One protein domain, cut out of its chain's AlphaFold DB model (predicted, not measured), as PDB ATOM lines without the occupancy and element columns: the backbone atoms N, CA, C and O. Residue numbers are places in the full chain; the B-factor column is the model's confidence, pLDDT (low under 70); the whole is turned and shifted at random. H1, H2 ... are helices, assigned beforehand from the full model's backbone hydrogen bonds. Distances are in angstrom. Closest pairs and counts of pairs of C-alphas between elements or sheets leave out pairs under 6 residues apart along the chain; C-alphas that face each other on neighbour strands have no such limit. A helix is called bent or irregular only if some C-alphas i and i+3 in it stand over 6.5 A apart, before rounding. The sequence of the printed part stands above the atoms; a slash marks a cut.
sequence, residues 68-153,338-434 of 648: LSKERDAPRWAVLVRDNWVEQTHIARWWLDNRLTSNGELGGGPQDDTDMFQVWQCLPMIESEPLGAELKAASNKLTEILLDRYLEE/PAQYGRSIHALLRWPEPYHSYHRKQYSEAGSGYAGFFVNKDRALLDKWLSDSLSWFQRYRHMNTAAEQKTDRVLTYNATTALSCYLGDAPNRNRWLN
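Overview. This is residues 68 to 153 and 338 to 434 of the 648 residues of an uncharacterized protein of Planctomycetes bacterium (UniProt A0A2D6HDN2). A short helix, H9, makes the core, with the long helix H1 and helix H8 side by side along one side of it and H9 crossing both at a steep tilt. Two groups of helices lie toward opposite ends of this core, H2, H3 and H4 at one end and H5, H6 and H7 at the other, with the last stretch, residues 424 to 434, in the space between them. The printed part has 183 residues, with nine named helices, H1 to H9 in order, and no named strand: all helix. It is compact, with a radius of gyration of the C-alphas of 17.9 A and spans of 52 by 45 by 28 A.

Arrangement. H1, residues 76 to 99, touches H8, residues 380 to 395, with residues 77 to 88 alone; the closest C-alphas, of Asn 84 and Leu 390, are 5.2 A apart, at a shallow tilt of 31 degrees, the same way. With residues 80 to 88 alone H1 touches H9, residues 413 to 423, at Val 81 and Ala 418, C-alphas 5.1 A apart, at a steep tilt of 64 degrees. H2, residues 113 to 119, touches H4, residues 131 to 150, at Phe 117 and Ser 139, C-alphas 6.9 A apart. H3, residues 123 to 126, touches H4 at Pro 124 and Gly 132, C-alphas 3.7 A apart. H5, residues 345 to 348, touches H7, residues 366 to 376, at Ile 345 and Ala 371, C-alphas 5.4 A apart. H6, residues 355 to 362, forms a helical hairpin with H7. H7 touches H9 at Tyr 370 and Thr 417, C-alphas 5.4 A apart. H1 and H6 are apart, and so are H4 and H7. Every O i to N i+4 pair is within hydrogen-bond range in H1, H2, H4 and H6; H7 has 5 of 7, H8 10 of 12 and H9 5 of 7, while H3 and H5 are too short for such a pair.

Along the chain. H1 begins at C-alpha 76, (172.362, 332.621, 297.425), and is 34.7 A long. H4 measures 27.2 A, H8 23.4 A and H9 15.3 A, the last ending at C-alpha 423, (180.670, 326.325, 282.058). H7, H8 and H9 are irregular, H8 only just: C-alphas 367 and 370 are 9.6 A apart, 381 and 384 6.9 A, 414 and 417 7.3 A.

Size, cuts and confidence. The C-alphas of Asp 73 and Glu 152, the two farthest apart, are 55.2 A apart. Residues 154 to 337 are not printed, and C-alphas 153 and 338 are 35.1 A apart across the cut. The links H1 to H2 and H8 to H9 are long. The mean pLDDT of the printed part is 87.8; residues 338 to 350 and 366 to 367 are under 70.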
ATOM      1  N   LEU A  68     179.272 339.111 300.977       94.50
ATOM      2  CA  LEU A  68     178.429 339.020 299.787       94.50
ATOM      3  C   LEU A  68     177.936 340.396 299.352       94.50
ATOM      4  O   LEU A  68     177.635 341.262 300.184       94.50
ATOM      5  N   SER A  69     177.804 340.575 298.044       93.50
ATOM      6  CA  SER A  69     177.049 341.679 297.462       93.50
ATOM      7  C   SER A  69     175.590 341.668 297.949       93.50
ATOM      8  O   SER A  69     174.993 340.627 298.233       93.50
ATOM      9  N   LYS A  70     175.009 342.862 298.108       91.75
ATOM     10  CA  LYS A  70     173.646 343.031 298.628       91.75
ATOM     11  C   LYS A  70     172.623 342.938 297.500       91.75
ATOM     12  O   LYS A  70     172.130 343.961 297.037       91.75
ATOM     13  N   GLU A  71     172.275 341.719 297.117       91.69
ATOM     14  CA  GLU A  71     171.233 341.451 296.122       91.69
ATOM     15  C   GLU A  71     169.959 340.982 296.821       91.69
ATOM     16  O   GLU A  71     169.911 339.892 297.392       91.69
ATOM     17  N   ARG A  72     168.929 341.837 296.837       80.12
ATOM     18  CA  ARG A  72     167.628 341.468 297.411       80.12
ATOM     19  C   ARG A  72     166.979 340.417 296.516       80.12
ATOM     20  O   ARG A  72     166.970 340.583 295.302       80.12
ATOM     21  N   ASP A  73     166.451 339.365 297.133       85.88
ATOM     22  CA  ASP A  73     165.665 338.303 296.488       85.88
ATOM     23  C   ASP A  73     166.440 337.398 295.506       85.88
ATOM     24  O   ASP A  73     165.877 336.446 294.971       85.88
ATOM     25  N   ALA A  74     167.743 337.630 295.299       95.50
ATOM     26  CA  ALA A  74     168.582 336.744 294.499       95.50
ATOM     27  C   ALA A  74     168.897 335.439 295.254       95.50
ATOM     28  O   ALA A  74     169.280 335.490 296.431       95.50
ATOM     29  N   PRO A  75     168.827 334.269 294.594       95.62
ATOM     30  CA  PRO A  75     169.277 333.021 295.187       95.62
ATOM     31  C   PRO A  75     170.733 333.104 295.642       95.62
ATOM     32  O   PRO A  75     171.613 333.589 294.928       95.62
ATOM     33  N   ARG A  76     171.019 332.566 296.829       94.50
ATOM     34  CA  ARG A  76     172.362 332.621 297.425       94.50
ATOM     35  C   ARG A  76     173.438 332.004 296.525       94.50
ATOM     36  O   ARG A  76     174.547 332.532 296.463       94.50
ATOM     37  N   TRP A  77     173.118 330.914 295.822       95.12
ATOM     38  CA  TRP A  77     174.046 330.271 294.886       95.12
ATOM     39  C   TRP A  77     174.454 331.229 293.761       95.12
ATOM     40  O   TRP A  77     175.632 331.288 293.414       95.12
ATOM     41  N   ALA A  78     173.507 332.016 293.241       97.31
ATOM     42  CA  ALA A  78     173.751 332.955 292.156       97.31
ATOM     43  C   ALA A  78     174.693 334.066 292.625       97.31
ATOM     44  O   ALA A  78     175.687 334.350 291.957       97.31
ATOM     45  N   VAL A  79     174.429 334.641 293.806       97.81
ATOM     46  CA  VAL A  79     175.276 335.683 294.416       97.81
ATOM     47  C   VAL A  79     176.705 335.176 294.606       97.81
ATOM     48  O   VAL A  79     177.658 335.823 294.184       97.81
ATOM     49  N   LEU A  80     176.862 333.983 295.182       96.69
ATOM     50  CA  LEU A  80     178.168 333.367 295.406       96.69
ATOM     51  C   LEU A  80     178.933 333.100 294.099       96.69
ATOM     52  O   LEU A  80     180.143 333.330 294.044       96.69
ATOM     53  N   VAL A  81     178.256 332.610 293.057       97.44
ATOM     54  CA  VAL A  81     178.865 332.337 291.744       97.44
ATOM     55  C   VAL A  81     179.301 333.637 291.059       97.44
ATOM     56  O   VAL A  81     180.455 333.737 290.631       97.44
ATOM     57  N   ARG A  82     178.425 334.648 291.008       97.81
ATOM     58  CA  ARG A  82     178.719 335.966 290.420       97.81
ATOM     59  C   ARG A  82     179.850 336.670 291.158       97.81
ATOM     60  O   ARG A  82     180.791 337.132 290.519       97.81
ATOM     61  N   ASP A  83     179.807 336.712 292.486       97.75
ATOM     62  CA  ASP A  83     180.825 337.405 293.282       97.75
ATOM     63  C   ASP A  83     182.201 336.731 293.149       97.75
ATOM     64  O   ASP A  83     183.212 337.421 293.051       97.75
ATOM     65  N   ASN A  84     182.263 335.395 293.049       96.06
ATOM     66  CA  ASN A  84     183.517 334.702 292.727       96.06
ATOM     67  C   ASN A  84     184.071 335.122 291.361       96.06
ATOM     68  O   ASN A  84     185.273 335.357 291.243       96.06
ATOM     69  N   TRP A  85     183.215 335.211 290.337       95.81
ATOM     70  CA  TRP A  85     183.627 335.666 289.007       95.81
ATOM     71  C   TRP A  85     184.178 337.095 289.050       95.81
ATOM     72  O   TRP A  85     185.237 337.339 288.478       95.81
ATOM     73  N   VAL A  86     183.542 338.003 289.801       96.31
ATOM     74  CA  VAL A  86     184.025 339.385 289.990       96.31
ATOM     75  C   VAL A  86     185.432 339.417 290.599       96.31
ATOM     76  O   VAL A  86     186.274 340.198 290.161       96.31
ATOM     77  N   GLU A  87     185.733 338.556 291.576       95.31
ATOM     78  CA  GLU A  87     187.097 338.472 292.116       95.31
ATOM     79  C   GLU A  87     188.108 337.937 291.088       95.31
ATOM     80  O   GLU A  87     189.249 338.398 291.050       95.31
ATOM     81  N   GLN A  88     187.714 336.976 290.242       94.44
ATOM     82  CA  GLN A  88     188.600 336.450 289.195       94.44
ATOM     83  C   GLN A  88     188.916 337.497 288.136       94.44
ATOM     84  O   GLN A  88     190.069 337.641 287.726       94.44
ATOM     85  N   THR A  89     187.903 338.238 287.695       95.38
ATOM     86  CA  THR A  89     188.089 339.274 286.683       95.38
ATOM     87  C   THR A  89     188.836 340.473 287.230       95.38
ATOM     88  O   THR A  89     189.632 341.045 286.496       95.38
ATOM     89  N   HIS A  90     188.688 340.801 288.518       95.62
ATOM     90  CA  HIS A  90     189.531 341.802 289.171       95.62
ATOM     91  C   HIS A  90     191.024 341.459 289.066       95.62
ATOM     92  O   HIS A  90     191.828 342.336 288.757       95.62
ATOM     93  N   ILE A  91     191.389 340.188 289.278       95.31
ATOM     94  CA  ILE A  91     192.774 339.727 289.127       95.31
ATOM     95  C   ILE A  91     193.227 339.901 287.675       95.31
ATOM     96  O   ILE A  91     194.224 340.573 287.438       95.31
ATOM     97  N   ALA A  92     192.495 339.333 286.710       95.56
ATOM     98  CA  ALA A  92     192.873 339.408 285.297       95.56
ATOM     99  C   ALA A  92     193.008 340.861 284.812       95.56
ATOM    100  O   ALA A  92     194.024 341.219 284.225       95.56
ATOM    101  N   ARG A  93     192.031 341.715 285.145       96.62
ATOM    102  CA  ARG A  93     192.049 343.152 284.839       96.62
ATOM    103  C   ARG A  93     193.276 343.841 285.410       96.62
ATOM    104  O   ARG A  93     193.964 344.525 284.671       96.62
ATOM    105  N   TRP A  94     193.605 343.611 286.682       96.88
ATOM    106  CA  TRP A  94     194.784 344.234 287.280       96.88
ATOM    107  C   TRP A  94     196.064 343.901 286.503       96.88
ATOM    108  O   TRP A  94     196.859 344.796 286.232       96.88
ATOM    109  N   TRP A  95     196.254 342.638 286.108       96.25
ATOM    110  CA  TRP A  95     197.428 342.240 285.329       96.25
ATOM    111  C   TRP A  95     197.431 342.857 283.929       96.25
ATOM    112  O   TRP A  95     198.474 343.334 283.491       96.25
ATOM    113  N   LEU A  96     196.283 342.916 283.253       96.00
ATOM    114  CA  LEU A  96     196.186 343.603 281.965       96.00
ATOM    115  C   LEU A  96     196.531 345.094 282.107       96.00
ATOM    116  O   LEU A  96     197.409 345.588 281.408       96.00
ATOM    117  N   ASP A  97     195.936 345.780 283.079       97.06
ATOM    118  CA  ASP A  97     196.088 347.225 283.264       97.06
ATOM    119  C   ASP A  97     197.504 347.636 283.710       97.06
ATOM    120  O   ASP A  97     197.943 348.752 283.436       97.06
ATOM    121  N   ASN A  98     198.217 346.766 284.438       96.12
ATOM    122  CA  ASN A  98     199.497 347.118 285.071       96.12
ATOM    123  C   ASN A  98     200.715 346.458 284.419       96.12
ATOM    124  O   ASN A  98     201.840 346.901 284.660       96.12
ATOM    125  N   ARG A  99     200.526 345.378 283.652       95.06
ATOM    126  CA  ARG A  99     201.633 344.537 283.175       95.06
ATOM    127  C   ARG A  99     201.605 344.242 281.687       95.06
ATOM    128  O   ARG A  99     202.670 343.929 281.158       95.06
ATOM    129  N   LEU A 100     200.448 344.334 281.028       95.56
ATOM    130  CA  LEU A 100     200.348 344.030 279.606       95.56
ATOM    131  C   LEU A 100     201.211 344.992 278.792       95.56
ATOM    132  O   LEU A 100     201.033 346.209 278.818       95.56
ATOM    133  N   THR A 101     202.135 344.433 278.029       95.12
ATOM    134  CA  THR A 101     202.939 345.180 277.066       95.12
ATOM    135  C   THR A 101     202.253 345.206 275.695       95.12
ATOM    136  O   THR A 101     201.322 344.448 275.408       95.12
ATOM    137  N   SER A 102     202.763 346.031 274.774       93.56
ATOM    138  CA  SER A 102     202.255 346.104 273.393       93.56
ATOM    139  C   SER A 102     202.352 344.789 272.616       93.56
ATOM    140  O   SER A 102     201.699 344.635 271.585       93.56
ATOM    141  N   ASN A 103     203.163 343.851 273.099       91.75
ATOM    142  CA  ASN A 103     203.481 342.602 272.432       91.75
ATOM    143  C   ASN A 103     202.789 341.387 273.111       91.75
ATOM    144  O   ASN A 103     202.898 340.267 272.628       91.75
ATOM    145  N   GLY A 104     202.004 341.609 274.172       93.19
ATOM    146  CA  GLY A 104     201.213 340.565 274.839       93.19
ATOM    147  C   GLY A 104     201.865 339.934 276.073       93.19
ATOM    148  O   GLY A 104     201.245 339.079 276.701       93.19
ATOM    149  N   GLU A 105     203.085 340.338 276.436       93.94
ATOM    150  CA  GLU A 105     203.757 339.893 277.664       93.94
ATOM    151  C   GLU A 105     203.122 340.515 278.926       93.94
ATOM    152  O   GLU A 105     202.596 341.627 278.896       93.94
ATOM    153  N   LEU A 106     203.202 339.790 280.047       92.81
ATOM    154  CA  LEU A 106     202.716 340.154 281.391       92.81
ATOM    155  C   LEU A 106     203.854 340.156 282.440       92.81
ATOM    156  O   LEU A 106     203.670 340.528 283.607       92.81
ATOM    157  N   GLY A 107     205.072 339.810 282.017       88.31
ATOM    158  CA  GLY A 107     206.307 340.002 282.774       88.31
ATOM    159  C   GLY A 107     206.882 338.746 283.432       88.31
ATOM    160  O   GLY A 107     207.836 338.864 284.205       88.31
ATOM    161  N   GLY A 108     206.346 337.561 283.138       84.94
ATOM    162  CA  GLY A 108     207.065 336.287 283.245       84.94
ATOM    163  C   GLY A 108     208.032 336.065 282.073       84.94
ATOM    164  O   GLY A 108     209.012 335.338 282.203       84.94
ATOM    165  N   GLY A 109     207.807 336.766 280.957       87.38
ATOM    166  CA  GLY A 109     208.514 336.579 279.694       87.38
ATOM    167  C   GLY A 109     207.746 335.620 278.777       87.38
ATOM    168  O   GLY A 109     206.874 334.888 279.247       87.38
ATOM    169  N   PRO A 110     208.064 335.551 277.468       82.69
ATOM    170  CA  PRO A 110     207.169 334.912 276.503       82.69
ATOM    171  C   PRO A 110     206.946 333.416 276.743       82.69
ATOM    172  O   PRO A 110     205.896 332.892 276.391       82.69
ATOM    173  N   GLN A 111     207.933 332.731 277.331       77.75
ATOM    174  CA  GLN A 111     207.868 331.297 277.636       77.75
ATOM    175  C   GLN A 111     206.903 330.984 278.788       77.75
ATOM    176  O   GLN A 111     206.347 329.897 278.836       77.75
ATOM    177  N   ASP A 112     206.715 331.940 279.691       84.31
ATOM    178  CA  ASP A 112     206.056 331.754 280.980       84.31
ATOM    179  C   ASP A 112     204.686 332.461 281.016       84.31
ATOM    180  O   ASP A 112     203.756 331.991 281.665       84.31
ATOM    181  N   ASP A 113     204.506 333.557 280.268       91.19
ATOM    182  CA  ASP A 113     203.246 334.320 280.227       91.19
ATOM    183  C   ASP A 113     202.077 333.537 279.597       91.19
ATOM    184  O   ASP A 113     200.907 333.819 279.874       91.19
ATOM    185  N   THR A 114     202.362 332.508 278.796       92.94
ATOM    186  CA  THR A 114     201.345 331.593 278.245       92.94
ATOM    187  C   THR A 114     200.546 330.894 279.350       92.94
ATOM    188  O   THR A 114     199.344 330.654 279.217       92.94
ATOM    189  N   ASP A 115     201.188 330.600 280.482       90.62
ATOM    190  CA  ASP A 115     200.551 329.967 281.625       90.62
ATOM    191  C   ASP A 115     199.542 330.882 282.294       90.62
ATOM    192  O   ASP A 115     198.503 330.413 282.769       90.62
ATOM    193  N   MET A 116     199.832 332.182 282.322       91.81
ATOM    194  CA  MET A 116     198.923 333.186 282.852       91.81
ATOM    195  C   MET A 116     197.624 333.216 282.035       91.81
ATOM    196  O   MET A 116     196.534 333.191 282.607       91.81
ATOM    197  N   PHE A 117     197.709 333.147 280.702       93.69
ATOM    198  CA  PHE A 117     196.515 333.040 279.859       93.69
ATOM    199  C   PHE A 117     195.746 331.729 280.095       93.69
ATOM    200  O   PHE A 117     194.515 331.751 280.167       93.69
ATOM    201  N   GLN A 118     196.434 330.601 280.323       91.00
ATOM    202  CA  GLN A 118     195.766 329.341 280.686       91.00
ATOM    203  C   GLN A 118     195.030 329.405 282.033       91.00
ATOM    204  O   GLN A 118     194.012 328.734 282.215       91.00
ATOM    205  N   VAL A 119     195.509 330.202 282.993       91.00
ATOM    206  CA  VAL A 119     194.800 330.439 284.265       91.00
ATOM    207  C   VAL A 119     193.443 331.103 284.014       91.00
ATOM    208  O   VAL A 119     192.460 330.777 284.686       91.00
ATOM    209  N   TRP A 120     193.367 332.005 283.035       93.19
ATOM    210  CA  TRP A 120     192.167 332.781 282.711       93.19
ATOM    211  C   TRP A 120     191.321 332.193 281.584       93.19
ATOM    212  O   TRP A 120     190.339 332.808 281.181       93.19
ATOM    213  N   GLN A 121     191.634 330.988 281.107       92.31
ATOM    214  CA  GLN A 121     191.002 330.396 279.925       92.31
ATOM    215  C   GLN A 121     189.470 330.291 279.967       92.31
ATOM    216  O   GLN A 121     188.824 330.316 278.923       92.31
ATOM    217  N   CYS A 122     188.878 330.225 281.163       94.25
ATOM    218  CA  CYS A 122     187.425 330.212 281.341       94.25
ATOM    219  C   CYS A 122     186.779 331.604 281.216       94.25
ATOM    220  O   CYS A 122     185.597 331.683 280.899       94.25
ATOM    221  N   LEU A 123     187.506 332.698 281.477       96.06
ATOM    222  CA  LEU A 123     186.913 334.039 281.557       96.06
ATOM    223  C   LEU A 123     186.328 334.502 280.211       96.06
ATOM    224  O   LEU A 123     185.153 334.876 280.215       96.06
ATOM    225  N   PRO A 124     187.029 334.364 279.062       96.88
ATOM    226  CA  PRO A 124     186.459 334.721 277.756       96.88
ATOM    227  C   PRO A 124     185.285 333.843 277.311       96.88
ATOM    228  O   PRO A 124     184.607 334.164 276.339       96.88
ATOM    229  N   MET A 125     185.056 332.717 277.995       96.69
ATOM    230  CA  MET A 125     183.935 331.810 277.736       96.69
ATOM    231  C   MET A 125     182.705 332.152 278.593       96.69
ATOM    232  O   MET A 125     181.610 331.662 278.320       96.69
ATOM    233  N   ILE A 126     182.870 332.970 279.636       97.94
ATOM    234  CA  ILE A 126     181.780 333.450 280.501       97.94
ATOM    235  C   ILE A 126     181.334 334.850 280.072       97.94
ATOM    236  O   ILE A 126     180.140 335.123 280.024       97.94
ATOM    237  N   GLU A 127     182.289 335.721 279.753       96.75
ATOM    238  CA  GLU A 127     182.052 337.057 279.214       96.75
ATOM    239  C   GLU A 127     182.883 337.211 277.940       96.75
ATOM    240  O   GLU A 127     184.111 337.265 278.001       96.75
ATOM    241  N   SER A 128     182.218 337.279 276.786       96.12
ATOM    242  CA  SER A 128     182.904 337.446 275.501       96.12
ATOM    243  C   SER A 128     183.545 338.829 275.356       96.12
ATOM    244  O   SER A 128     184.598 338.945 274.747       96.12
ATOM    245  N   GLU A 129     182.916 339.861 275.923       94.94
ATOM    246  CA  GLU A 129     183.247 341.282 275.762       94.94
ATOM    247  C   GLU A 129     182.843 342.054 277.039       94.94
ATOM    248  O   GLU A 129     181.758 341.783 277.570       94.94
ATOM    249  N   PRO A 130     183.631 343.037 277.520       94.62
ATOM    250  CA  PRO A 130     184.901 343.496 276.945       94.62
ATOM    251  C   PRO A 130     186.120 342.662 277.381       94.62
ATOM    252  O   PRO A 130     187.056 342.491 276.606       94.62
ATOM    253  N   LEU A 131     186.125 342.076 278.590       95.81
ATOM    254  CA  LEU A 131     187.328 341.398 279.108       95.81
ATOM    255  C   LEU A 131     187.751 340.201 278.242       95.81
ATOM    256  O   LEU A 131     188.943 339.959 278.060       95.81
ATOM    257  N   GLY A 132     186.783 339.437 277.731       97.25
ATOM    258  CA  GLY A 132     187.063 338.280 276.886       97.25
ATOM    259  C   GLY A 132     187.836 338.642 275.619       97.25
ATOM    260  O   GLY A 132     188.803 337.957 275.286       97.25
ATOM    261  N   ALA A 133     187.455 339.729 274.952       97.06
ATOM    262  CA  ALA A 133     188.111 340.215 273.747       97.06
ATOM    263  C   ALA A 133     189.519 340.735 274.026       97.06
ATOM    264  O   ALA A 133     190.455 340.349 273.331       97.06
ATOM    265  N   GLU A 134     189.702 341.510 275.096       97.25
ATOM    266  CA  GLU A 134     191.022 342.002 275.506       97.25
ATOM    267  C   GLU A 134     191.996 340.856 275.815       97.25
ATOM    268  O   GLU A 134     193.141 340.864 275.355       97.25
ATOM    269  N   LEU A 135     191.538 339.825 276.537       97.50
ATOM    270  CA  LEU A 135     192.339 338.632 276.829       97.50
ATOM    271  C   LEU A 135     192.733 337.879 275.554       97.50
ATOM    272  O   LEU A 135     193.892 337.484 275.410       97.50
ATOM    273  N   LYS A 136     191.790 337.691 274.621       97.44
ATOM    274  CA  LYS A 136     192.068 337.049 273.327       97.44
ATOM    275  C   LYS A 136     193.045 337.877 272.491       97.44
ATOM    276  O   LYS A 136     193.987 337.316 271.940       97.44
ATOM    277  N   ALA A 137     192.883 339.198 272.450       96.44
ATOM    278  CA  ALA A 137     193.775 340.100 271.729       96.44
ATOM    279  C   ALA A 137     195.204 340.073 272.300       96.44
ATOM    280  O   ALA A 137     196.169 339.920 271.549       96.44
ATOM    281  N   ALA A 138     195.355 340.156 273.625       96.81
ATOM    282  CA  ALA A 138     196.648 340.046 274.302       96.81
ATOM    283  C   ALA A 138     197.325 338.689 274.032       96.81
ATOM    284  O   ALA A 138     198.503 338.625 273.677       96.81
ATOM    285  N   SER A 139     196.553 337.607 274.110       96.56
ATOM    286  CA  SER A 139     197.004 336.247 273.813       96.56
ATOM    287  C   SER A 139     197.429 336.051 272.354       96.56
ATOM    288  O   SER A 139     198.417 335.358 272.084       96.56
ATOM    289  N   ASN A 140     196.732 336.684 271.409       95.75
ATOM    290  CA  ASN A 140     197.105 336.679 269.996       95.75
ATOM    291  C   ASN A 140     198.441 337.401 269.779       95.75
ATOM    292  O   ASN A 140     199.325 336.837 269.138       95.75
ATOM    293  N   LYS A 141     198.639 338.580 270.387       95.69
ATOM    294  CA  LYS A 141     199.916 339.317 270.326       95.69
ATOM    295  C   LYS A 141     201.086 338.470 270.844       95.69
ATOM    296  O   LYS A 141     202.091 338.332 270.146       95.69
ATOM    297  N   LEU A 142     200.914 337.812 271.996       96.31
ATOM    298  CA  LEU A 142     201.924 336.898 272.543       96.31
ATOM    299  C   LEU A 142     202.207 335.726 271.584       96.31
ATOM    300  O   LEU A 142     203.359 335.335 271.383       96.31
ATOM    301  N   THR A 143     201.160 335.178 270.962       96.44
ATOM    302  CA  THR A 143     201.277 334.066 270.005       96.44
ATOM    303  C   THR A 143     202.129 334.433 268.795       96.44
ATOM    304  O   THR A 143     202.947 333.616 268.374       96.44
ATOM    305  N   GLU A 144     202.001 335.647 268.257       95.38
ATOM    306  CA  GLU A 144     202.815 336.085 267.116       95.38
ATOM    307  C   GLU A 144     204.315 336.117 267.454       95.38
ATOM    308  O   GLU A 144     205.140 335.655 266.663       95.38
ATOM    309  N   ILE A 145     204.691 336.554 268.661       94.94
ATOM    310  CA  ILE A 145     206.095 336.516 269.111       94.94
ATOM    311  C   ILE A 145     206.595 335.081 269.240       94.94
ATOM    312  O   ILE A 145     207.734 334.776 268.871       94.94
ATOM    313  N   LEU A 146     205.765 334.196 269.796       95.88
ATOM    314  CA  LEU A 146     206.104 332.787 269.958       95.88
ATOM    315  C   LEU A 146     206.352 332.129 268.601       95.88
ATOM    316  O   LEU A 146     207.365 331.452 268.437       95.88
ATOM    317  N   LEU A 147     205.487 332.383 267.619       95.88
ATOM    318  CA  LEU A 147     205.633 331.883 266.252       95.88
ATOM    319  C   LEU A 147     206.888 332.424 265.557       95.88
ATOM    320  O   LEU A 147     207.606 331.654 264.922       95.88
ATOM    321  N   ASP A 148     207.191 333.714 265.708       94.62
ATOM    322  CA  ASP A 148     208.381 334.332 265.114       94.62
ATOM    323  C   ASP A 148     209.678 333.772 265.729       94.62
ATOM    324  O   ASP A 148     210.600 333.318 265.038       94.62
ATOM    325  N   ARG A 149     209.755 333.738 267.063       94.44
ATOM    326  CA  ARG A 149     211.033 333.568 267.771       94.44
ATOM    327  C   ARG A 149     211.264 332.179 268.334       94.44
ATOM    328  O   ARG A 149     212.405 331.715 268.300       94.44
ATOM    329  N   TYR A 150     210.223 331.510 268.816       96.25
ATOM    330  CA  TYR A 150     210.358 330.332 269.677       96.25
ATOM    331  C   TYR A 150     209.872 329.038 269.030       96.25
ATOM    332  O   TYR A 150     210.429 327.981 269.318       96.25
ATOM    333  N   LEU A 151     208.899 329.116 268.123       97.62
ATOM    334  CA  LEU A 151     208.248 327.954 267.534       97.62
ATOM    335  C   LEU A 151     208.645 327.739 266.071       97.62
ATOM    336  O   LEU A 151     208.892 328.672 265.313       97.62
ATOM    337  N   GLU A 152     208.684 326.478 265.667       97.38
ATOM    338  CA  GLU A 152     208.844 326.025 264.292       97.38
ATOM    339  C   GLU A 152     208.032 324.737 264.102       97.38
ATOM    340  O   GLU A 152     208.061 323.846 264.947       97.38
ATOM    341  N   GLU A 153     207.243 324.645 263.024       96.12
ATOM    342  CA  GLU A 153     206.237 323.578 262.836       96.12
ATOM    343  C   GLU A 153     205.342 323.359 264.084       96.12
ATOM    344  O   GLU A 153     204.973 322.229 264.411       96.12
ATOM    345  N   PRO A 338     190.504 314.369 291.717       50.72
ATOM    346  CA  PRO A 338     189.912 315.194 292.761       50.72
ATOM    347  C   PRO A 338     188.655 315.873 292.208       50.72
ATOM    348  O   PRO A 338     188.741 316.763 291.363       50.72
ATOM    349  N   ALA A 339     187.487 315.454 292.703       45.97
ATOM    350  CA  ALA A 339     186.190 316.088 292.448       45.97
ATOM    351  C   ALA A 339     186.200 317.594 292.725       45.97
ATOM    352  O   ALA A 339     185.425 318.338 292.134       45.97
ATOM    353  N   GLN A 340     187.148 318.026 293.562       46.06
ATOM    354  CA  GLN A 340     187.504 319.414 293.843       46.06
ATOM    355  C   GLN A 340     187.713 320.261 292.576       46.06
ATOM    356  O   GLN A 340     187.652 321.483 292.653       46.06
ATOM    357  N   TYR A 341     187.971 319.627 291.423       50.31
ATOM    358  CA  TYR A 341     188.348 320.301 290.187       50.31
ATOM    359  C   TYR A 341     187.412 320.104 288.980       50.31
ATOM    360  O   TYR A 341     187.824 320.434 287.877       50.31
ATOM    361  N   GLY A 342     186.220 319.516 289.131       50.97
ATOM    362  CA  GLY A 342     185.248 319.384 288.021       50.97
ATOM    363  C   GLY A 342     185.588 318.368 286.907       50.97
ATOM    364  O   GLY A 342     184.718 317.980 286.142       50.97
ATOM    365  N   ARG A 343     186.805 317.818 286.867       57.28
ATOM    366  CA  ARG A 343     187.352 317.125 285.677       57.28
ATOM    367  C   ARG A 343     186.716 315.796 285.248       57.28
ATOM    368  O   ARG A 343     186.856 315.397 284.100       57.28
ATOM    369  N   SER A 344     186.085 315.043 286.150       57.44
ATOM    370  CA  SER A 344     185.524 313.713 285.829       57.44
ATOM    371  C   SER A 344     184.001 313.699 285.765       57.44
ATOM    372  O   SER A 344     183.414 312.736 285.275       57.44
ATOM    373  N   ILE A 345     183.353 314.767 286.228       58.06
ATOM    374  CA  ILE A 345     181.944 314.781 286.648       58.06
ATOM    375  C   ILE A 345     180.986 314.474 285.498       58.06
ATOM    376  O   ILE A 345     179.946 313.848 285.671       58.06
ATOM    377  N   HIS A 346     181.374 314.865 284.290       57.22
ATOM    378  CA  HIS A 346     180.584 314.684 283.091       57.22
ATOM    379  C   HIS A 346     180.717 313.293 282.485       57.22
ATOM    380  O   HIS A 346     179.786 312.825 281.824       57.22
ATOM    381  N   ALA A 347     181.834 312.609 282.739       59.00
ATOM    382  CA  ALA A 347     181.899 311.183 282.487       59.00
ATOM    383  C   ALA A 347     180.919 310.453 283.424       59.00
ATOM    384  O   ALA A 347     180.273 309.518 282.960       59.00
ATOM    385  N   LEU A 348     180.749 310.911 284.682       61.16
ATOM    386  CA  LEU A 348     179.973 310.255 285.763       61.16
ATOM    387  C   LEU A 348     178.472 310.062 285.486       61.16
ATOM    388  O   LEU A 348     177.874 309.124 286.018       61.16
ATOM    389  N   LEU A 349     177.863 310.874 284.616       58.97
ATOM    390  CA  LEU A 349     176.438 310.741 284.267       58.97
ATOM    391  C   LEU A 349     176.094 309.464 283.498       58.97
ATOM    392  O   LEU A 349     174.924 309.101 283.419       58.97
ATOM    393  N   ARG A 350     177.082 308.820 282.871       65.25
ATOM    394  CA  ARG A 350     176.860 307.688 281.954       65.25
ATOM    395  C   ARG A 350     177.614 306.432 282.350       65.25
ATOM    396  O   ARG A 350     177.888 305.581 281.496       65.25
ATOM    397  N   TRP A 351     178.010 306.329 283.612       77.12
ATOM    398  CA  TRP A 351     178.657 305.112 284.072       77.12
ATOM    399  C   TRP A 351     177.634 303.992 284.176       77.12
ATOM    400  O   TRP A 351     176.522 304.230 284.642       77.12
ATOM    401  N   PRO A 352     177.987 302.775 283.738       84.12
ATOM    402  CA  PRO A 352     177.169 301.620 284.050       84.12
ATOM    403  C   PRO A 352     177.190 301.373 285.564       84.12
ATOM    404  O   PRO A 352     178.157 301.718 286.255       84.12
ATOM    405  N   GLU A 353     176.138 300.751 286.083       87.25
ATOM    406  CA  GLU A 353     176.193 300.185 287.430       87.25
ATOM    407  C   GLU A 353     177.260 299.073 287.498       87.25
ATOM    408  O   GLU A 353     177.512 298.416 286.482       87.25
ATOM    409  N   PRO A 354     177.924 298.863 288.654       88.44
ATOM    410  CA  PRO A 354     177.711 299.513 289.960       88.44
ATOM    411  C   PRO A 354     178.459 300.851 290.154       88.44
ATOM    412  O   PRO A 354     178.368 301.480 291.211       88.44
ATOM    413  N   TYR A 355     179.239 301.293 289.164       83.88
ATOM    414  CA  TYR A 355     180.134 302.446 289.302       83.88
ATOM    415  C   TYR A 355     179.382 303.762 289.490       83.88
ATOM    416  O   TYR A 355     179.805 304.613 290.268       83.88
ATOM    417  N   HIS A 356     178.248 303.931 288.806       83.12
ATOM    418  CA  HIS A 356     177.425 305.127 288.971       83.12
ATOM    419  C   HIS A 356     176.954 305.291 290.425       83.12
ATOM    420  O   HIS A 356     177.129 306.360 291.015       83.12
ATOM    421  N   SER A 357     176.444 304.223 291.044       85.62
ATOM    422  CA  SER A 357     176.062 304.248 292.459       85.62
ATOM    423  C   SER A 357     177.252 304.436 293.402       85.62
ATOM    424  O   SER A 357     177.130 305.169 294.386       85.62
ATOM    425  N   TYR A 358     178.415 303.859 293.081       83.44
ATOM    426  CA  TYR A 358     179.652 304.116 293.823       83.44
ATOM    427  C   TYR A 358     180.002 305.613 293.839       83.44
ATOM    428  O   TYR A 358     180.206 306.187 294.908       83.44
ATOM    429  N   HIS A 359     179.994 306.275 292.677       80.19
ATOM    430  CA  HIS A 359     180.284 307.707 292.584       80.19
ATOM    431  C   HIS A 359     179.253 308.569 293.318       80.19
ATOM    432  O   HIS A 359     179.645 309.505 294.009       80.19
ATOM    433  N   ARG A 360     177.952 308.248 293.229       83.50
ATOM    434  CA  ARG A 360     176.910 308.965 293.991       83.50
ATOM    435  C   ARG A 360     177.196 308.966 295.488       83.50
ATOM    436  O   ARG A 360     177.232 310.031 296.097       83.50
ATOM    437  N   LYS A 361     177.485 307.788 296.049       84.31
ATOM    438  CA  LYS A 361     177.851 307.638 297.465       84.31
ATOM    439  C   LYS A 361     179.136 308.388 297.808       84.31
ATOM    440  O   LYS A 361     179.247 308.978 298.871       84.31
ATOM    441  N   GLN A 362     180.116 308.355 296.916       79.12
ATOM    442  CA  GLN A 362     181.410 308.976 297.159       79.12
ATOM    443  C   GLN A 362     181.361 310.512 297.123       79.12
ATOM    444  O   GLN A 362     182.182 311.162 297.768       79.12
ATOM    445  N   TYR A 363     180.420 311.089 296.373       80.69
ATOM    446  CA  TYR A 363     180.284 312.535 296.196       80.69
ATOM    447  C   TYR A 363     179.094 313.143 296.954       80.69
ATOM    448  O   TYR A 363     178.642 314.236 296.614       80.69
ATOM    449  N   SER A 364     178.569 312.453 297.972       78.94
ATOM    450  CA  SER A 364     177.425 312.921 298.767       78.94
ATOM    451  C   SER A 364     177.802 313.821 299.950       78.94
ATOM    452  O   SER A 364     176.923 314.355 300.615       78.94
ATOM    453  N   GLU A 365     179.091 313.981 300.257       74.06
ATOM    454  CA  GLU A 365     179.544 314.821 301.372       74.06
ATOM    455  C   GLU A 365     179.826 316.260 300.921       74.06
ATOM    456  O   GLU A 365     180.287 316.486 299.798       74.06
ATOM    457  N   ALA A 366     179.662 317.235 301.826       60.81
ATOM    458  CA  ALA A 366     179.917 318.665 301.583       60.81
ATOM    459  C   ALA A 366     181.344 318.983 301.069       60.81
ATOM    460  O   ALA A 366     181.602 320.061 300.536       60.81
ATOM    461  N   GLY A 367     182.286 318.039 301.179       64.88
ATOM    462  CA  GLY A 367     183.625 318.114 300.589       64.88
ATOM    463  C   GLY A 367     183.693 317.876 299.071       64.88
ATOM    464  O   GLY A 367     184.784 317.932 298.512       64.88
ATOM    465  N   SER A 368     182.567 317.626 298.397       75.00
ATOM    466  CA  SER A 368     182.545 317.158 296.999       75.00
ATOM    467  C   SER A 368     182.371 318.261 295.946       75.00
ATOM    468  O   SER A 368     182.548 317.993 294.757       75.00
ATOM    469  N   GLY A 369     182.049 319.493 296.359       83.19
ATOM    470  CA  GLY A 369     181.979 320.676 295.493       83.19
ATOM    471  C   GLY A 369     181.052 320.506 294.292       83.19
ATOM    472  O   GLY A 369     180.007 319.856 294.382       83.19
ATOM    473  N   TYR A 370     181.451 321.068 293.146       87.56
ATOM    474  CA  TYR A 370     180.654 321.000 291.918       87.56
ATOM    475  C   TYR A 370     180.375 319.559 291.460       87.56
ATOM    476  O   TYR A 370     179.275 319.274 290.999       87.56
ATOM    477  N   ALA A 371     181.304 318.618 291.664       83.19
ATOM    478  CA  ALA A 371     181.068 317.203 291.363       83.19
ATOM    479  C   ALA A 371     179.931 316.599 292.193       83.19
ATOM    480  O   ALA A 371     179.092 315.881 291.653       83.19
ATOM    481  N   GLY A 372     179.899 316.908 293.492       84.81
ATOM    482  CA  GLY A 372     178.838 316.460 294.390       84.81
ATOM    483  C   GLY A 372     177.479 316.985 293.971       84.81
ATOM    484  O   GLY A 372     176.551 316.195 293.802       84.81
ATOM    485  N   PHE A 373     177.392 318.290 293.709       88.94
ATOM    486  CA  PHE A 373     176.187 318.898 293.150       88.94
ATOM    487  C   PHE A 373     175.785 318.241 291.829       88.94
ATOM    488  O   PHE A 373     174.652 317.804 291.670       88.94
ATOM    489  N   PHE A 374     176.712 318.116 290.883       87.62
ATOM    490  CA  PHE A 374     176.402 317.624 289.548       87.62
ATOM    491  C   PHE A 374     175.911 316.169 289.554       87.62
ATOM    492  O   PHE A 374     175.050 315.800 288.753       87.62
ATOM    493  N   VAL A 375     176.430 315.339 290.461       85.12
ATOM    494  CA  VAL A 375     176.064 313.923 290.593       85.12
ATOM    495  C   VAL A 375     174.772 313.732 291.395       85.12
ATOM    496  O   VAL A 375     173.929 312.935 290.986       85.12
ATOM    497  N   ASN A 376     174.601 314.456 292.504       86.38
ATOM    498  CA  ASN A 376     173.476 314.265 293.431       86.38
ATOM    499  C   ASN A 376     172.321 315.253 293.227       86.38
ATOM    500  O   ASN A 376     171.262 315.078 293.818       86.38
ATOM    501  N   LYS A 377     172.514 316.269 292.381       87.88
ATOM    502  CA  LYS A 377     171.584 317.387 292.146       87.88
ATOM    503  C   LYS A 377     171.221 318.147 293.425       87.88
ATOM    504  O   LYS A 377     170.125 318.678 293.544       87.88
ATOM    505  N   ASP A 378     172.167 318.218 294.362       88.56
ATOM    506  CA  ASP A 378     172.022 318.919 295.637       88.56
ATOM    507  C   ASP A 378     172.933 320.154 295.676       88.56
ATOM    508  O   ASP A 378     174.164 320.046 295.708       88.56
ATOM    509  N   ARG A 379     172.324 321.345 295.657       88.81
ATOM    510  CA  ARG A 379     173.053 322.622 295.679       88.81
ATOM    511  C   ARG A 379     173.710 322.920 297.019       88.81
ATOM    512  O   ARG A 379     174.661 323.700 297.037       88.81
ATOM    513  N   ALA A 380     173.274 322.306 298.121       88.06
ATOM    514  CA  ALA A 380     173.912 322.508 299.422       88.06
ATOM    515  C   ALA A 380     175.399 322.105 299.393       88.06
ATOM    516  O   ALA A 380     176.220 322.669 300.117       88.06
ATOM    517  N   LEU A 381     175.770 321.197 298.483       88.38
ATOM    518  CA  LEU A 381     177.148 320.756 298.253       88.38
ATOM    519  C   LEU A 381     178.046 321.831 297.605       88.38
ATOM    520  O   LEU A 381     179.272 321.687 297.620       88.38
ATOM    521  N   LEU A 382     177.469 322.914 297.066       89.81
ATOM    522  CA  LEU A 382     178.209 324.041 296.485       89.81
ATOM    523  C   LEU A 382     178.602 325.092 297.525       89.81
ATOM    524  O   LEU A 382     179.664 325.701 297.386       89.81
ATOM    525  N   ASP A 383     177.765 325.321 298.544       90.25
ATOM    526  CA  ASP A 383     177.837 326.519 299.395       90.25
ATOM    527  C   ASP A 383     179.204 326.678 300.061       90.25
ATOM    528  O   ASP A 383     179.826 327.739 299.963       90.25
ATOM    529  N   LYS A 384     179.713 325.591 300.651       88.31
ATOM    530  CA  LYS A 384     181.032 325.570 301.287       88.31
ATOM    531  C   LYS A 384     182.135 325.977 300.309       88.31
ATOM    532  O   LYS A 384     182.951 326.831 300.633       88.31
ATOM    533  N   TRP A 385     182.164 325.381 299.121       87.94
ATOM    534  CA  TRP A 385     183.238 325.598 298.149       87.94
ATOM    535  C   TRP A 385     183.193 326.985 297.524       87.94
ATOM    536  O   TRP A 385     184.233 327.621 297.366       87.94
ATOM    537  N   LEU A 386     181.997 327.473 297.200       92.44
ATOM    538  CA  LEU A 386     181.831 328.827 296.688       92.44
ATOM    539  C   LEU A 386     182.163 329.875 297.758       92.44
ATOM    540  O   LEU A 386     182.816 330.871 297.444       92.44
ATOM    541  N   SER A 387     181.760 329.640 299.011       93.06
ATOM    542  CA  SER A 387     182.039 330.549 300.126       93.06
ATOM    543  C   SER A 387     183.525 330.585 300.483       93.06
ATOM    544  O   SER A 387     184.086 331.670 300.635       93.06
ATOM    545  N   ASP A 388     184.177 329.421 300.570       89.00
ATOM    546  CA  ASP A 388     185.616 329.318 300.837       89.00
ATOM    547  C   ASP A 388     186.432 329.971 299.715       89.00
ATOM    548  O   ASP A 388     187.380 330.707 299.986       89.00
ATOM    549  N   SER A 389     186.043 329.739 298.455       90.69
ATOM    550  CA  SER A 389     186.669 330.369 297.292       90.69
ATOM    551  C   SER A 389     186.539 331.891 297.340       90.69
ATOM    552  O   SER A 389     187.541 332.599 297.238       90.69
ATOM    553  N   LEU A 390     185.331 332.410 297.568       94.12
ATOM    554  CA  LEU A 390     185.105 333.853 297.620       94.12
ATOM    555  C   LEU A 390     185.882 334.500 298.770       94.12
ATOM    556  O   LEU A 390     186.548 335.517 298.581       94.12
ATOM    557  N   SER A 391     185.851 333.872 299.947       92.12
ATOM    558  CA  SER A 391     186.591 334.330 301.121       92.12
ATOM    559  C   SER A 391     188.095 334.369 300.853       92.12
ATOM    560  O   SER A 391     188.766 335.342 301.200       92.12
ATOM    561  N   TRP A 392     188.627 333.350 300.168       90.19
ATOM    562  CA  TRP A 392     190.028 333.306 299.764       90.19
ATOM    563  C   TRP A 392     190.420 334.504 298.899       90.19
ATOM    564  O   TRP A 392     191.392 335.194 299.211       90.19
ATOM    565  N   PHE A 393     189.680 334.762 297.819       91.38
ATOM    566  CA  PHE A 393     190.046 335.829 296.892       91.38
ATOM    567  C   PHE A 393     189.860 337.220 297.501       91.38
ATOM    568  O   PHE A 393     190.754 338.052 297.357       91.38
ATOM    569  N   GLN A 394     188.794 337.441 298.277       91.62
ATOM    570  CA  GLN A 394     188.589 338.695 299.013       91.62
ATOM    571  C   GLN A 394     189.692 338.958 300.035       91.62
ATOM    572  O   GLN A 394     190.137 340.096 300.199       91.62
ATOM    573  N   ARG A 395     190.149 337.906 300.720       88.19
ATOM    574  CA  ARG A 395     191.234 338.006 301.688       88.19
ATOM    575  C   ARG A 395     192.551 338.343 301.012       88.19
ATOM    576  O   ARG A 395     193.286 339.134 301.573       88.19
ATOM    577  N   TYR A 396     192.857 337.747 299.864       90.62
ATOM    578  CA  TYR A 396     194.187 337.783 299.253       90.62
ATOM    579  C   TYR A 396     194.243 338.592 297.953       90.62
ATOM    580  O   TYR A 396     195.027 338.272 297.057       90.62
ATOM    581  N   ARG A 397     193.427 339.646 297.829       91.12
ATOM    582  CA  ARG A 397     193.393 340.487 296.621       91.12
ATOM    583  C   ARG A 397     194.768 341.042 296.257       91.12
ATOM    584  O   ARG A 397     195.171 340.910 295.107       91.12
ATOM    585  N   HIS A 398     195.515 341.589 297.222       93.19
ATOM    586  CA  HIS A 398     196.854 342.134 296.959       93.19
ATOM    587  C   HIS A 398     197.848 341.028 296.585       93.19
ATOM    588  O   HIS A 398     198.630 341.178 295.652       93.19
ATOM    589  N   MET A 399     197.770 339.883 297.268       91.81
ATOM    590  CA  MET A 399     198.658 338.742 297.027       91.81
ATOM    591  C   MET A 399     198.513 338.145 295.619       91.81
ATOM    592  O   MET A 399     199.489 337.635 295.079       91.81
ATOM    593  N   ASN A 400     197.314 338.216 295.034       91.31
ATOM    594  CA  ASN A 400     197.029 337.751 293.672       91.31
ATOM    595  C   ASN A 400     197.264 338.828 292.589       91.31
ATOM    596  O   ASN A 400     197.095 338.542 291.405       91.31
ATOM    597  N   THR A 401     197.620 340.054 292.983       93.62
ATOM    598  CA  THR A 401     197.814 341.207 292.089       93.62
ATOM    599  C   THR A 401     199.173 341.860 292.357       93.62
ATOM    600  O   THR A 401     200.202 341.251 292.072       93.62
ATOM    601  N   ALA A 402     199.197 343.040 292.979       93.88
ATOM    602  CA  ALA A 402     200.374 343.892 293.153       93.88
ATOM    603  C   ALA A 402     201.515 343.299 293.997       93.88
ATOM    604  O   ALA A 402     202.605 343.862 294.007       93.88
ATOM    605  N   ALA A 403     201.301 342.180 294.692       92.25
ATOM    606  CA  ALA A 403     202.393 341.448 295.331       92.25
ATOM    607  C   ALA A 403     203.292 340.707 294.329       92.25
ATOM    608  O   ALA A 403     204.401 340.329 294.701       92.25
ATOM    609  N   GLU A 404     202.790 340.419 293.120       90.25
ATOM    610  CA  GLU A 404     203.511 339.741 292.034       90.25
ATOM    611  C   GLU A 404     204.329 338.523 292.501       90.25
ATOM    612  O   GLU A 404     205.468 338.315 292.091       90.25
ATOM    613  N   GLN A 405     203.757 337.686 293.377       85.94
ATOM    614  CA  GLN A 405     204.482 336.549 293.976       85.94
ATOM    615  C   GLN A 405     205.130 335.626 292.945       85.94
ATOM    616  O   GLN A 405     206.093 334.912 293.231       85.94
ATOM    617  N   LYS A 406     204.499 335.584 291.776       85.38
ATOM    618  CA  LYS A 406     204.912 334.904 290.570       85.38
ATOM    619  C   LYS A 406     204.468 335.776 289.412       85.38
ATOM    620  O   LYS A 406     203.288 336.110 289.330       85.38
ATOM    621  N   THR A 407     205.395 336.125 288.536       85.44
ATOM    622  CA  THR A 407     205.078 336.877 287.320       85.44
ATOM    623  C   THR A 407     204.584 335.975 286.192       85.44
ATOM    624  O   THR A 407     203.957 336.468 285.269       85.44
ATOM    625  N   ASP A 408     204.781 334.658 286.309       82.19
ATOM    626  CA  ASP A 408     204.394 333.658 285.307       82.19
ATOM    627  C   ASP A 408     202.992 333.053 285.505       82.19
ATOM    628  O   ASP A 408     202.437 332.439 284.599       82.19
ATOM    629  N   ARG A 409     202.384 333.176 286.695       86.31
ATOM    630  CA  ARG A 409     201.031 332.643 286.975       86.31
ATOM    631  C   ARG A 409     200.434 333.151 288.283       86.31
ATOM    632  O   ARG A 409     201.102 333.167 289.317       86.31
ATOM    633  N   VAL A 410     199.117 333.347 288.294       87.81
ATOM    634  CA  VAL A 410     198.319 333.482 289.523       87.81
ATOM    635  C   VAL A 410     197.554 332.185 289.785       87.81
ATOM    636  O   VAL A 410     196.800 331.707 288.947       87.81
ATOM    637  N   LEU A 411     197.735 331.568 290.955       77.88
ATOM    638  CA  LEU A 411     197.117 330.266 291.242       77.88
ATOM    639  C   LEU A 411     195.647 330.415 291.671       77.88
ATOM    640  O   LEU A 411     195.331 330.426 292.859       77.88
ATOM    641  N   THR A 412     194.733 330.456 290.700       82.25
ATOM    642  CA  THR A 412     193.284 330.641 290.917       82.25
ATOM    643  C   THR A 412     192.499 329.344 291.145       82.25
ATOM    644  O   THR A 412     191.280 329.310 290.992       82.25
ATOM    645  N   TYR A 413     193.152 328.252 291.555       78.69
ATOM    646  CA  TYR A 413     192.512 326.931 291.662       78.69
ATOM    647  C   TYR A 413     191.249 326.898 292.539       78.69
ATOM    648  O   TYR A 413     190.371 326.068 292.296       78.69
ATOM    649  N   ASN A 414     191.131 327.791 293.524       83.00
ATOM    650  CA  ASN A 414     189.946 327.886 294.380       83.00
ATOM    651  C   ASN A 414     188.684 328.304 293.601       83.00
ATOM    652  O   ASN A 414     187.595 327.861 293.949       83.00
ATOM    653  N   ALA A 415     188.828 329.026 292.485       87.12
ATOM    654  CA  ALA A 415     187.716 329.480 291.649       87.12
ATOM    655  C   ALA A 415     187.042 328.361 290.841       87.12
ATOM    656  O   ALA A 415     185.980 328.579 290.258       87.12
ATOM    657  N   THR A 416     187.637 327.162 290.807       86.88
ATOM    658  CA  THR A 416     187.179 326.034 289.980       86.88
ATOM    659  C   THR A 416     185.678 325.770 290.129       86.88
ATOM    660  O   THR A 416     184.995 325.601 289.124       86.88
ATOM    661  N   THR A 417     185.139 325.764 291.355       89.75
ATOM    662  CA  THR A 417     183.708 325.480 291.575       89.75
ATOM    663  C   THR A 417     182.823 326.538 290.918       89.75
ATOM    664  O   THR A 417     181.882 326.179 290.220       89.75
ATOM    665  N   ALA A 418     183.141 327.824 291.082       93.50
ATOM    666  CA  ALA A 418     182.362 328.908 290.486       93.50
ATOM    667  C   ALA A 418     182.442 328.898 288.951       93.50
ATOM    668  O   ALA A 418     181.419 329.022 288.285       93.50
ATOM    669  N   LEU A 419     183.636 328.681 288.391       93.50
ATOM    670  CA  LEU A 419     183.825 328.560 286.941       93.50
ATOM    671  C   LEU A 419     183.077 327.342 286.371       93.50
ATOM    672  O   LEU A 419     182.446 327.445 285.320       93.50
ATOM    673  N   SER A 420     183.064 326.222 287.102       92.44
ATOM    674  CA  SER A 420     182.320 325.024 286.698       92.44
ATOM    675  C   SER A 420     180.807 325.229 286.776       92.44
ATOM    676  O   SER A 420     180.088 324.665 285.959       92.44
ATOM    677  N   CYS A 421     180.301 326.059 287.699       95.06
ATOM    678  CA  CYS A 421     178.890 326.448 287.690       95.06
ATOM    679  C   CYS A 421     178.519 327.126 286.366       95.06
ATOM    680  O   CYS A 421     177.517 326.743 285.767       95.06
ATOM    681  N   TYR A 422     179.341 328.056 285.868       96.94
ATOM    682  CA  TYR A 422     179.081 328.702 284.581       96.94
ATOM    683  C   TYR A 422     179.199 327.741 283.399       96.94
ATOM    684  O   TYR A 422     178.314 327.701 282.554       96.94
ATOM    685  N   LEU A 423     180.299 326.993 283.308       94.81
ATOM    686  CA  LEU A 423     180.670 326.325 282.058       94.81
ATOM    687  C   LEU A 423     180.387 324.820 282.055       94.81
ATOM    688  O   LEU A 423     180.430 324.200 280.999       94.81
ATOM    689  N   GLY A 424     180.109 324.204 283.204       91.00
ATOM    690  CA  GLY A 424     180.046 322.747 283.378       91.00
ATOM    691  C   GLY A 424     181.406 322.100 283.667       91.00
ATOM    692  O   GLY A 424     181.471 320.979 284.156       91.00
ATOM    693  N   ASP A 425     182.503 322.818 283.446       87.81
ATOM    694  CA  ASP A 425     183.866 322.401 283.775       87.81
ATOM    695  C   ASP A 425     184.725 323.648 284.031       87.81
ATOM    696  O   ASP A 425     184.323 324.763 283.706       87.81
ATOM    697  N   ALA A 426     185.906 323.483 284.615       86.56
ATOM    698  CA  ALA A 426     186.841 324.580 284.836       86.56
ATOM    699  C   ALA A 426     188.275 324.100 284.609       86.56
ATOM    700  O   ALA A 426     189.039 323.894 285.569       86.56
ATOM    701  N   PRO A 427     188.666 323.895 283.340       82.50
ATOM    702  CA  PRO A 427     190.055 323.612 283.043       82.50
ATOM    703  C   PRO A 427     190.903 324.812 283.527       82.50
ATOM    704  O   PRO A 427     190.453 325.959 283.518       82.50
ATOM    705  N   ASN A 428     192.154 324.576 283.920       80.69
ATOM    706  CA  ASN A 428     193.093 325.597 284.428       80.69
ATOM    707  C   ASN A 428     194.507 325.316 283.861       80.69
ATOM    708  O   ASN A 428     194.671 324.361 283.101       80.69
ATOM    709  N   ARG A 429     195.538 326.074 284.257       85.31
ATOM    710  CA  ARG A 429     196.945 325.882 283.853       85.31
ATOM    711  C   ARG A 429     197.375 324.415 283.899       85.31
ATOM    712  O   ARG A 429     197.201 323.736 284.919       85.31
ATOM    713  N   ASN A 430     197.971 323.942 282.804       81.69
ATOM    714  CA  ASN A 430     198.431 322.560 282.597       81.69
ATOM    715  C   ASN A 430     197.323 321.506 282.748       81.69
ATOM    716  O   ASN A 430     197.583 320.351 283.092       81.69
ATOM    717  N   ARG A 431     196.073 321.903 282.499       80.88
ATOM    718  CA  ARG A 431     194.906 321.021 282.430       80.88
ATOM    719  C   ARG A 431     194.262 321.220 281.069       80.88
ATOM    720  O   ARG A 431     193.476 322.139 280.873       80.88
ATOM    721  N   TRP A 432     194.659 320.371 280.134       82.19
ATOM    722  CA  TRP A 432     194.305 320.516 278.728       82.19
ATOM    723  C   TRP A 432     192.995 319.820 278.345       82.19
ATOM    724  O   TRP A 432     192.385 320.184 277.343       82.19
ATOM    725  N   LEU A 433     192.549 318.823 279.118       84.50
ATOM    726  CA  LEU A 433     191.242 318.221 278.885       84.50
ATOM    727  C   LEU A 433     190.165 319.237 279.261       84.50
ATOM    728  O   LEU A 433     190.096 319.678 280.408       84.50
ATOM    729  N   ASN A 434     189.335 319.580 278.284       83.75
ATOM    730  CA  ASN A 434     188.268 320.550 278.432       83.75
ATOM    731  C   ASN A 434     186.919 319.885 278.181       83.75
ATOM    732  O   ASN A 434     186.640 319.433 277.067       83.75
TER     733      ASN A 434